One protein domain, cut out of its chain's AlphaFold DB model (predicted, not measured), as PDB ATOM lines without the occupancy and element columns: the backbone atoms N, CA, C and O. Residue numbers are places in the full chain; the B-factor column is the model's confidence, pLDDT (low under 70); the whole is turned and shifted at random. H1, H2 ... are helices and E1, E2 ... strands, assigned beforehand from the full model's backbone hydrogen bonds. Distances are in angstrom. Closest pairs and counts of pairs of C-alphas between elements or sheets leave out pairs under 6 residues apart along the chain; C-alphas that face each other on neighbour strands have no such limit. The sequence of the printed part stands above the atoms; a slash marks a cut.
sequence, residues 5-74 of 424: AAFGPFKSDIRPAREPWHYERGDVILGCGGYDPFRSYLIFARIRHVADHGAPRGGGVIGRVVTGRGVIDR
ATOM      1  N   ALA A   5     -38.794  -7.684  41.852       93.62
ATOM      2  CA  ALA A   5     -38.984  -8.420  43.103       93.62
ATOM      3  C   ALA A   5     -37.634  -8.552  43.812       93.62
ATOM      4  O   ALA A   5     -36.641  -8.808  43.138       93.62
ATOM      5  N   ALA A   6     -37.586  -8.406  45.132       93.62
ATOM      6  CA  ALA A   6     -36.346  -8.476  45.899       93.62
ATOM      7  C   ALA A   6     -36.437  -9.562  46.974       93.62
ATOM      8  O   ALA A   6     -37.431  -9.628  47.693       93.62
ATOM      9  N   PHE A   7     -35.389 -10.372  47.101       93.50
ATOM     10  CA  PHE A   7     -35.252 -11.408  48.125       93.50
ATOM     11  C   PHE A   7     -34.080 -11.074  49.049       93.50
ATOM     12  O   PHE A   7     -32.981 -10.773  48.581       93.50
ATOM     13  N   GLY A   8     -34.319 -11.103  50.359       91.00
ATOM     14  CA  GLY A   8     -33.363 -10.705  51.391       91.00
ATOM     15  C   GLY A   8     -34.073 -10.156  52.640       91.00
ATOM     16  O   GLY A   8     -35.275 -10.379  52.793       91.00
ATOM     17  N   PRO A   9     -33.374  -9.406  53.512       92.25
ATOM     18  CA  PRO A   9     -31.979  -8.989  53.376       92.25
ATOM     19  C   PRO A   9     -30.977 -10.103  53.714       92.25
ATOM     20  O   PRO A   9     -31.258 -10.985  54.520       92.25
ATOM     21  N   PHE A  10     -29.775 -10.013  53.149       92.31
ATOM     22  CA  PHE A  10     -28.597 -10.783  53.561       92.31
ATOM     23  C   PHE A  10     -27.344  -9.897  53.563       92.31
ATOM     24  O   PHE A  10     -27.326  -8.816  52.973       92.31
ATOM     25  N   LYS A  11     -26.280 -10.348  54.232       93.00
ATOM     26  CA  LYS A  11     -24.993  -9.643  54.241       93.00
ATOM     27  C   LYS A  11     -24.209  -9.959  52.967       93.00
ATOM     28  O   LYS A  11     -24.066 -11.127  52.615       93.00
ATOM     29  N   SER A  12     -23.656  -8.938  52.322       91.00
ATOM     30  CA  SER A  12     -22.685  -9.097  51.238       91.00
ATOM     31  C   SER A  12     -21.570  -8.050  51.329       91.00
ATOM     32  O   SER A  12     -21.659  -7.113  52.122       91.00
ATOM     33  N   ASP A  13     -20.534  -8.204  50.503       91.00
ATOM     34  CA  ASP A  13     -19.383  -7.292  50.442       91.00
ATOM     35  C   ASP A  13     -19.457  -6.311  49.253       91.00
ATOM     36  O   ASP A  13     -18.446  -5.730  48.840       91.00
ATOM     37  N   ILE A  14     -20.647  -6.119  48.666       91.31
ATOM     38  CA  ILE A  14     -20.816  -5.188  47.543       91.31
ATOM     39  C   ILE A  14     -20.540  -3.742  47.959       91.31
ATOM     40  O   ILE A  14     -20.794  -3.328  49.088       91.31
ATOM     41  N   ARG A  15     -20.054  -2.941  47.008       93.38
ATOM     42  CA  ARG A  15     -19.801  -1.510  47.202       93.38
ATOM     43  C   ARG A  15     -20.751  -0.696  46.322       93.38
ATOM     44  O   ARG A  15     -20.493  -0.626  45.122       93.38
ATOM     45  N   PRO A  16     -21.830  -0.106  46.872       92.44
ATOM     46  CA  PRO A  16     -22.825   0.610  46.079       92.44
ATOM     47  C   PRO A  16     -22.221   1.836  45.391       92.44
ATOM     48  O   PRO A  16     -21.567   2.656  46.036       92.44
ATOM     49  N   ALA A  17     -22.475   1.983  44.091       91.56
ATOM     50  CA  ALA A  17     -21.967   3.099  43.291       91.56
ATOM     51  C   ALA A  17     -22.854   4.356  43.347       91.56
ATOM     52  O   ALA A  17     -22.378   5.437  43.007       91.56
ATOM     53  N   ARG A  18     -24.098   4.229  43.841       91.75
ATOM     54  CA  ARG A  18     -25.099   5.313  43.923       91.75
ATOM     55  C   ARG A  18     -25.387   5.954  42.562       91.75
ATOM     56  O   ARG A  18     -25.394   7.176  42.420       91.75
ATOM     57  N   GLU A  19     -25.551   5.109  41.551       91.50
ATOM     58  CA  GLU A  19     -25.828   5.515  40.178       91.50
ATOM     59  C   GLU A  19     -26.981   4.677  39.605       91.50
ATOM     60  O   GLU A  19     -27.045   3.467  39.847       91.50
ATOM     61  N   PRO A  20     -27.909   5.287  38.846       93.06
ATOM     62  CA  PRO A  20     -28.958   4.539  38.174       93.06
ATOM     63  C   PRO A  20     -28.380   3.699  37.029       93.06
ATOM     64  O   PRO A  20     -27.467   4.126  36.321       93.06
ATOM     65  N   TRP A  21     -28.966   2.526  36.801       96.44
ATOM     66  CA  TRP A  21     -28.577   1.618  35.725       96.44
ATOM     67  C   TRP A  21     -29.783   1.169  34.895       96.44
ATOM     68  O   TRP A  21     -30.920   1.167  35.370       96.44
ATOM     69  N   HIS A  22     -29.528   0.798  33.640       96.69
ATOM     70  CA  HIS A  22     -30.532   0.244  32.735       96.69
ATOM     71  C   HIS A  22     -30.620  -1.273  32.909       96.69
ATOM     72  O   HIS A  22     -29.687  -1.993  32.560       96.69
ATOM     73  N   TYR A  23     -31.760  -1.756  33.400       96.81
ATOM     74  CA  TYR A  23     -32.021  -3.179  33.592       96.81
ATOM     75  C   TYR A  23     -32.963  -3.715  32.524       96.81
ATOM     76  O   TYR A  23     -33.985  -3.097  32.206       96.81
ATOM     77  N   GLU A  24     -32.644  -4.893  32.004       95.50
ATOM     78  CA  GLU A  24     -33.490  -5.641  31.088       95.50
ATOM     79  C   GLU A  24     -34.378  -6.635  31.843       95.50
ATOM     80  O   GLU A  24     -34.111  -7.051  32.972       95.50
ATOM     81  N   ARG A  25     -35.478  -7.039  31.204       92.75
ATOM     82  CA  ARG A  25     -36.383  -8.032  31.789       92.75
ATOM     83  C   ARG A  25     -35.655  -9.357  32.028       92.75
ATOM     84  O   ARG A  25     -35.091  -9.944  31.105       92.75
ATOM     85  N   GLY A  26     -35.790  -9.872  33.245       92.12
ATOM     86  CA  GLY A  26     -35.179 -11.116  33.689       92.12
ATOM     87  C   GLY A  26     -33.751 -10.955  34.201       92.12
ATOM     88  O   GLY A  26     -33.163 -11.969  34.560       92.12
ATOM     89  N   ASP A  27     -33.188  -9.747  34.241       96.50
ATOM     90  CA  ASP A  27     -31.905  -9.526  34.910       96.50
ATOM     91  C   ASP A  27     -32.016  -9.868  36.401       96.50
ATOM     92  O   ASP A  27     -33.009  -9.547  37.063       96.50
ATOM     93  N   VAL A  28     -30.989 -10.549  36.904       95.62
ATOM     94  CA  VAL A  28     -30.803 -10.869  38.319       95.62
ATOM     95  C   VAL A  28     -29.689  -9.974  38.837       95.62
ATOM     96  O   VAL A  28     -28.572  -9.996  38.320       95.62
ATOM     97  N   ILE A  29     -30.015  -9.159  39.828       96.75
ATOM     98  CA  ILE A  29     -29.224  -8.017  40.270       96.75
ATOM     99  C   ILE A  29     -28.857  -8.218  41.736       96.75
ATOM    100  O   ILE A  29     -29.703  -8.588  42.549       96.75
ATOM    101  N   LEU A  30     -27.604  -7.945  42.078       96.50
ATOM    102  CA  LEU A  30     -27.143  -7.863  43.454       96.50
ATOM    103  C   LEU A  30     -27.060  -6.390  43.867       96.50
ATOM    104  O   LEU A  30     -26.212  -5.642  43.376       96.50
ATOM    105  N   GLY A  31     -27.957  -5.983  44.761       95.62
ATOM    106  CA  GLY A  31     -28.082  -4.604  45.237       95.62
ATOM    107  C   GLY A  31     -28.251  -4.524  46.749       95.62
ATOM    108  O   GLY A  31     -28.306  -5.552  47.424       95.62
ATOM    109  N   CYS A  32     -28.339  -3.314  47.301       94.81
ATOM    110  CA  CYS A  32     -28.566  -3.112  48.731       94.81
ATOM    111  C   CYS A  32     -29.530  -1.965  49.038       94.81
ATOM    112  O   CYS A  32     -29.541  -0.919  48.388       94.81
ATOM    113  N   GLY A  33     -30.342  -2.161  50.077       92.00
ATOM    114  CA  GLY A  33     -31.259  -1.144  50.578       92.00
ATOM    115  C   GLY A  33     -30.513  -0.099  51.404       92.00
ATOM    116  O   GLY A  33     -29.728  -0.440  52.285       92.00
ATOM    117  N   GLY A  34     -30.755   1.185  51.132       90.88
ATOM    118  CA  GLY A  34     -30.130   2.284  51.881       90.88
ATOM    119  C   GLY A  34     -28.609   2.387  51.711       90.88
ATOM    120  O   GLY A  34     -27.960   3.052  52.514       90.88
ATOM    121  N   TYR A  35     -28.047   1.750  50.678       93.06
ATOM    122  CA  TYR A  35     -26.602   1.677  50.427       93.06
ATOM    123  C   TYR A  35     -25.808   0.999  51.556       93.06
ATOM    124  O   TYR A  35     -24.628   1.299  51.748       93.06
ATOM    125  N   ASP A  36     -26.461   0.102  52.300       93.31
ATOM    126  CA  ASP A  36     -25.866  -0.696  53.368       93.31
ATOM    127  C   ASP A  36     -25.640  -2.143  52.888       93.31
ATOM    128  O   ASP A  36     -26.611  -2.889  52.737       93.31
ATOM    129  N   PRO A  37     -24.386  -2.592  52.678       90.75
ATOM    130  CA  PRO A  37     -24.087  -3.959  52.237       90.75
ATOM    131  C   PRO A  37     -24.571  -5.056  53.203       90.75
ATOM    132  O   PRO A  37     -24.770  -6.203  52.793       90.75
ATOM    133  N   PHE A  38     -24.844  -4.729  54.473       92.75
ATOM    134  CA  PHE A  38     -25.474  -5.661  55.417       92.75
ATOM    135  C   PHE A  38     -26.968  -5.890  55.138       92.75
ATOM    136  O   PHE A  38     -27.555  -6.836  55.661       92.75
ATOM    137  N   ARG A  39     -27.577  -5.051  54.295       94.81
ATOM    138  CA  ARG A  39     -28.955  -5.152  53.806       94.81
ATOM    139  C   ARG A  39     -28.956  -5.343  52.293       94.81
ATOM    140  O   ARG A  39     -29.523  -4.542  51.549       94.81
ATOM    141  N   SER A  40     -28.282  -6.394  51.839       95.44
ATOM    142  CA  SER A  40     -28.235  -6.767  50.427       95.44
ATOM    143  C   SER A  40     -29.443  -7.603  50.020       95.44
ATOM    144  O   SER A  40     -30.035  -8.305  50.840       95.44
ATOM    145  N   TYR A  41     -29.794  -7.525  48.742       94.88
ATOM    146  CA  TYR A  41     -30.931  -8.210  48.149       94.88
ATOM    147  C   TYR A  41     -30.553  -8.804  46.797       94.88
ATOM    148  O   TYR A  41     -29.786  -8.219  46.028       94.88
ATOM    149  N   LEU A  42     -31.167  -9.942  46.492       95.06
ATOM    150  CA  LEU A  42     -31.203 -10.513  45.159       95.06
ATOM    151  C   LEU A  42     -32.462  -9.992  44.465       95.06
ATOM    152  O   LEU A  42     -33.581 -10.304  44.876       95.06
ATOM    153  N   ILE A  43     -32.284  -9.155  43.451       95.31
ATOM    154  CA  ILE A  43     -33.356  -8.390  42.816       95.31
ATOM    155  C   ILE A  43     -33.594  -8.933  41.406       95.31
ATOM    156  O   ILE A  43     -32.687  -8.983  40.582       95.31
ATOM    157  N   PHE A  44     -34.829  -9.323  41.111       95.44
ATOM    158  CA  PHE A  44     -35.260  -9.826  39.811       95.44
ATOM    159  C   PHE A  44     -36.033  -8.744  39.062       95.44
ATOM    160  O   PHE A  44     -37.120  -8.341  39.490       95.44
ATOM    161  N   ALA A  45     -35.514  -8.303  37.918       95.06
ATOM    162  CA  ALA A  45     -36.182  -7.330  37.061       95.06
ATOM    163  C   ALA A  45     -37.376  -7.968  36.328       95.06
ATOM    164  O   ALA A  45     -37.212  -8.840  35.471       95.06
ATOM    165  N   ARG A  46     -38.598  -7.507  36.621       93.50
ATOM    166  CA  ARG A  46     -39.839  -7.991  35.979       93.50
ATOM    167  C   ARG A  46     -40.046  -7.390  34.598       93.50
ATOM    168  O   ARG A  46     -40.543  -8.047  33.685       93.50
ATOM    169  N   ILE A  47     -39.649  -6.134  34.444       93.00
ATOM    170  CA  ILE A  47     -39.747  -5.366  33.204       93.00
ATOM    171  C   ILE A  47     -38.484  -4.536  33.007       93.00
ATOM    172  O   ILE A  47     -37.734  -4.297  33.952       93.00
ATOM    173  N   ARG A  48     -38.260  -4.084  31.773       95.88
ATOM    174  CA  ARG A  48     -37.182  -3.148  31.462       95.88
ATOM    175  C   ARG A  48     -37.409  -1.832  32.208       95.88
ATOM    176  O   ARG A  48     -38.505  -1.277  32.126       95.88
ATOM    177  N   HIS A  49     -36.404  -1.348  32.928       96.06
ATOM    178  CA  HIS A  49     -36.511  -0.118  33.716       96.06
ATOM    179  C   HIS A  49     -35.143   0.508  34.002       96.06
ATOM    180  O   HIS A  49     -34.101  -0.101  33.766       96.06
ATOM    181  N   VAL A  50     -35.168   1.742  34.508       96.38
ATOM    182  CA  VAL A  50     -33.988   2.458  34.999       96.38
ATOM    183  C   VAL A  50     -34.184   2.713  36.482       96.38
ATOM    184  O   VAL A  50     -35.197   3.297  36.864       96.38
ATOM    185  N   ALA A  51     -33.252   2.252  37.309       94.31
ATOM    186  CA  ALA A  51     -33.311   2.435  38.755       94.31
ATOM    187  C   ALA A  51     -31.916   2.396  39.384       94.31
ATOM    188  O   ALA A  51     -30.981   1.832  38.813       94.31
ATOM    189  N   ASP A  52     -31.796   2.975  40.575       94.56
ATOM    190  CA  ASP A  52     -30.674   2.729  41.477       94.56
ATOM    191  C   ASP A  52     -31.119   1.701  42.524       94.56
ATOM    192  O   ASP A  52     -31.962   1.988  43.373       94.56
ATOM    193  N   HIS A  53     -30.568   0.490  42.427       94.31
ATOM    194  CA  HIS A  53     -30.838  -0.616  43.352       94.31
ATOM    195  C   HIS A  53     -29.763  -0.742  44.444       94.31
ATOM    196  O   HIS A  53     -29.616  -1.800  45.056       94.31
ATOM    197  N   GLY A  54     -28.945   0.295  44.662       93.31
ATOM    198  CA  GLY A  54     -27.773   0.219  45.537       93.31
ATOM    199  C   GLY A  54     -26.752  -0.805  45.038       93.31
ATOM    200  O   GLY A  54     -26.075  -1.459  45.830       93.31
ATOM    201  N   ALA A  55     -26.683  -0.995  43.724       94.19
ATOM    202  CA  ALA A  55     -25.800  -1.957  43.087       94.19
ATOM    203  C   ALA A  55     -24.361  -1.409  42.972       94.19
ATOM    204  O   ALA A  55     -24.150  -0.188  42.993       94.19
ATOM    205  N   PRO A  56     -23.344  -2.282  42.854       93.25
ATOM    206  CA  PRO A  56     -21.999  -1.858  42.496       93.25
ATOM    207  C   PRO A  56     -21.942  -1.260  41.088       93.25
ATOM    208  O   PRO A  56     -22.870  -1.398  40.286       93.25
ATOM    209  N   ARG A  57     -20.820  -0.600  40.789       91.69
ATOM    210  CA  ARG A  57     -20.578   0.040  39.491       91.69
ATOM    211  C   ARG A  57     -20.832  -0.950  38.351       91.69
ATOM    212  O   ARG A  57     -20.313  -2.065  38.378       91.69
ATOM    213  N   GLY A  58     -21.607  -0.531  37.352       89.31
ATOM    214  CA  GLY A  58     -22.063  -1.412  36.268       89.31
ATOM    215  C   GLY A  58     -23.394  -2.130  36.535       89.31
ATOM    216  O   GLY A  58     -23.697  -3.118  35.871       89.31
ATOM    217  N   GLY A  59     -24.176  -1.674  37.520       92.31
ATOM    218  CA  GLY A  59     -25.543  -2.142  37.774       92.31
ATOM    219  C   GLY A  59     -25.660  -3.458  38.541       92.31
ATOM    220  O   GLY A  59     -26.767  -3.889  38.830       92.31
ATOM    221  N   GLY A  60     -24.555  -4.122  38.890       93.69
ATOM    222  CA  GLY A  60     -24.587  -5.332  39.724       93.69
ATOM    223  C   GLY A  60     -25.390  -6.500  39.143       93.69
ATOM    224  O   GLY A  60     -25.889  -7.325  39.906       93.69
ATOM    225  N   VAL A  61     -25.544  -6.582  37.819       96.06
ATOM    226  CA  VAL A  61     -26.205  -7.720  37.164       96.06
ATOM    227  C   VAL A  61     -25.302  -8.949  37.282       96.06
ATOM    228  O   VAL A  61     -24.209  -8.974  36.721       96.06
ATOM    229  N   ILE A  62     -25.762  -9.970  38.003       93.38
ATOM    230  CA  ILE A  62     -25.020 -11.217  38.251       93.38
ATOM    231  C   ILE A  62     -25.519 -12.391  37.403       93.38
ATOM    232  O   ILE A  62     -24.922 -13.463  37.404       93.38
ATOM    233  N   GLY A  63     -26.626 -12.212  36.682       91.25
ATOM    234  CA  GLY A  63     -27.184 -13.251  35.829       91.25
ATOM    235  C   GLY A  63     -28.475 -12.824  35.148       91.25
ATOM    236  O   GLY A  63     -28.933 -11.688  35.278       91.25
ATOM    237  N   ARG A  64     -29.078 -13.760  34.412       91.94
ATOM    238  CA  ARG A  64     -30.358 -13.554  33.736       91.94
ATOM    239  C   ARG A  64     -31.213 -14.806  33.808       91.94
ATOM    240  O   ARG A  64     -30.738 -15.912  33.568       91.94
ATOM    241  N   VAL A  65     -32.502 -14.623  34.054       89.62
ATOM    242  CA  VAL A  65     -33.484 -15.699  33.998       89.62
ATOM    243  C   VAL A  65     -33.715 -16.101  32.540       89.62
ATOM    244  O   VAL A  65     -34.267 -15.343  31.730       89.62
ATOM    245  N   VAL A  66     -33.264 -17.307  32.199       81.75
ATOM    246  CA  VAL A  66     -33.378 -17.896  30.854       81.75
ATOM    247  C   VAL A  66     -34.657 -18.720  30.683       81.75
ATOM    248  O   VAL A  66     -35.282 -18.659  29.627       81.75
ATOM    249  N   THR A  67     -35.111 -19.407  31.730       75.56
ATOM    250  CA  THR A  67     -36.340 -20.219  31.766       75.56
ATOM    251  C   THR A  67     -37.221 -19.796  32.943       75.56
ATOM    252  O   THR A  67     -36.730 -19.278  33.938       75.56
ATOM    253  N   GLY A  68     -38.546 -19.947  32.828       77.19
ATOM    254  CA  GLY A  68     -39.463 -19.580  33.920       77.19
ATOM    255  C   GLY A  68     -39.730 -18.076  34.081       77.19
ATOM    256  O   GLY A  68     -40.203 -17.651  35.129       77.19
ATOM    257  N   ARG A  69     -39.506 -17.251  33.046       82.12
ATOM    258  CA  ARG A  69     -39.763 -15.792  33.101       82.12
ATOM    259  C   ARG A  69     -41.190 -15.419  33.525       82.12
ATOM    260  O   ARG A  69     -41.365 -14.422  34.211       82.12
ATOM    261  N   GLY A  70     -42.189 -16.229  33.164       81.50
ATOM    262  CA  GLY A  70     -43.579 -16.028  33.599       81.50
ATOM    263  C   GLY A  70     -43.824 -16.309  35.089       81.50
ATOM    264  O   GLY A  70     -44.851 -15.905  35.621       81.50
ATOM    265  N   VAL A  71     -42.897 -16.983  35.778       84.94
ATOM    266  CA  VAL A  71     -42.954 -17.187  37.235       84.94
ATOM    267  C   VAL A  71     -42.542 -15.915  37.973       84.94
ATOM    268  O   VAL A  71     -43.189 -15.567  38.952       84.94
ATOM    269  N   ILE A  72     -41.551 -15.176  37.458       87.69
ATOM    270  CA  ILE A  72     -41.061 -13.922  38.063       87.69
ATOM    271  C   ILE A  72     -42.195 -12.899  38.218       87.69
ATOM    272  O   ILE A  72     -42.286 -12.205  39.230       87.69
ATOM    273  N   ASP A  73     -43.082 -12.824  37.222       84.69
ATOM    274  CA  ASP A  73     -44.220 -11.898  37.223       84.69
ATOM    275  C   ASP A  73     -45.204 -12.186  38.371       84.69
ATOM    276  O   ASP A  73     -45.948 -11.296  38.784       84.69
ATOM    277  N   ARG A  74     -45.187 -13.418  38.898       88.06
ATOM    278  CA  ARG A  74     -46.057 -13.893  39.978       88.06
ATOM    279  C   ARG A  74     -45.425 -13.799  41.361       88.06
ATOM    280  O   ARG A  74     -46.129 -14.093  42.319       88.06
TER     281      ARG A  74
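AT A GLANCE: This is residues 5 to 74 of the 424 residues of a protein of Methanoculleus sp (UniProt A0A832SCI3). A strongly twisted antiparallel sheet of four strands, in the order E1, E4, E3, E6, makes the main body, and a short two-strand ribbon, E2 and E5, is folded back over part of one of its faces, with few contacts between them. The link of residues 11 to 20 runs round the end of the sheet where E1 and E3 end, and the very short helix H1 lies past the opposite end, where E1 begins and E4 ends. The printed part has 70 residues, with six named strands and then one named helix, in the order E1, E2, E3, E4, E5, E6, H1; it is mostly strand by its named elements, which hold under half of the residues. The whole is compact, with a radius of gyration of the C-alphas of 11.3 A and spans of 31 by 22 by 16 A.

IN THESE COORDINATES: E1 is residues 5 to 10, 14.9 A long, and begins at C-alpha 5 (-38.984, -8.420, 43.103). E2 is residues 21 to 23, 6.3 A long. E3, residues 27 to 32, and E4, residues 40 to 45, are each 15.6 A long; C-alpha 32 is at (-28.566, -3.112, 48.731). E5 is residues 49 to 51, 6.5 A long, and E6 is residues 61 to 64, 7.9 A long. H1, residues 69 to 72, is 5.5 A long and ends at C-alpha 72 (-41.061, -13.922, 38.063).

HOW THE PARTS SIT: In the larger sheet E1 and E6 are the edge strands. E1 and E4 are antiparallel at 166 degrees, with N 7 and O 42 within hydrogen-bond range at 2.9 A. E4 and E3 form a hairpin, antiparallel at 152 degrees, with N 43 and O 29 at 2.8 A. E3 and E6 are antiparallel at 150 degrees, with N 28 and O 63 at 2.9 A. E2 and E5 are antiparallel neighbours at 147 degrees, with N 23 and O 49 at 2.9 A. E2 and E3 meet only through their link, and E4 and E5 do likewise. The closest C-alphas of E2 and E4 are those of Tyr 23 and Ala 45, 6.8 A apart. E2 and E6 are apart, but only just, at 8.2 A. H1 is not on the larger sheet; the closest C-alphas of H1 and E4 are those of Ile 72 and Phe 44, 7.3 A apart. H1 is too short for an O i to N i+4 pair; its one O i to N i+3 pair is within range.

THE WHOLE: The two C-alphas farthest apart are those of Arg 15 and Gly 70, 31.0 A. The printed part has no cut and no long link. The mean pLDDT of the printed part is 92.2, and no printed residue is under 70; H1 has a mean of 84.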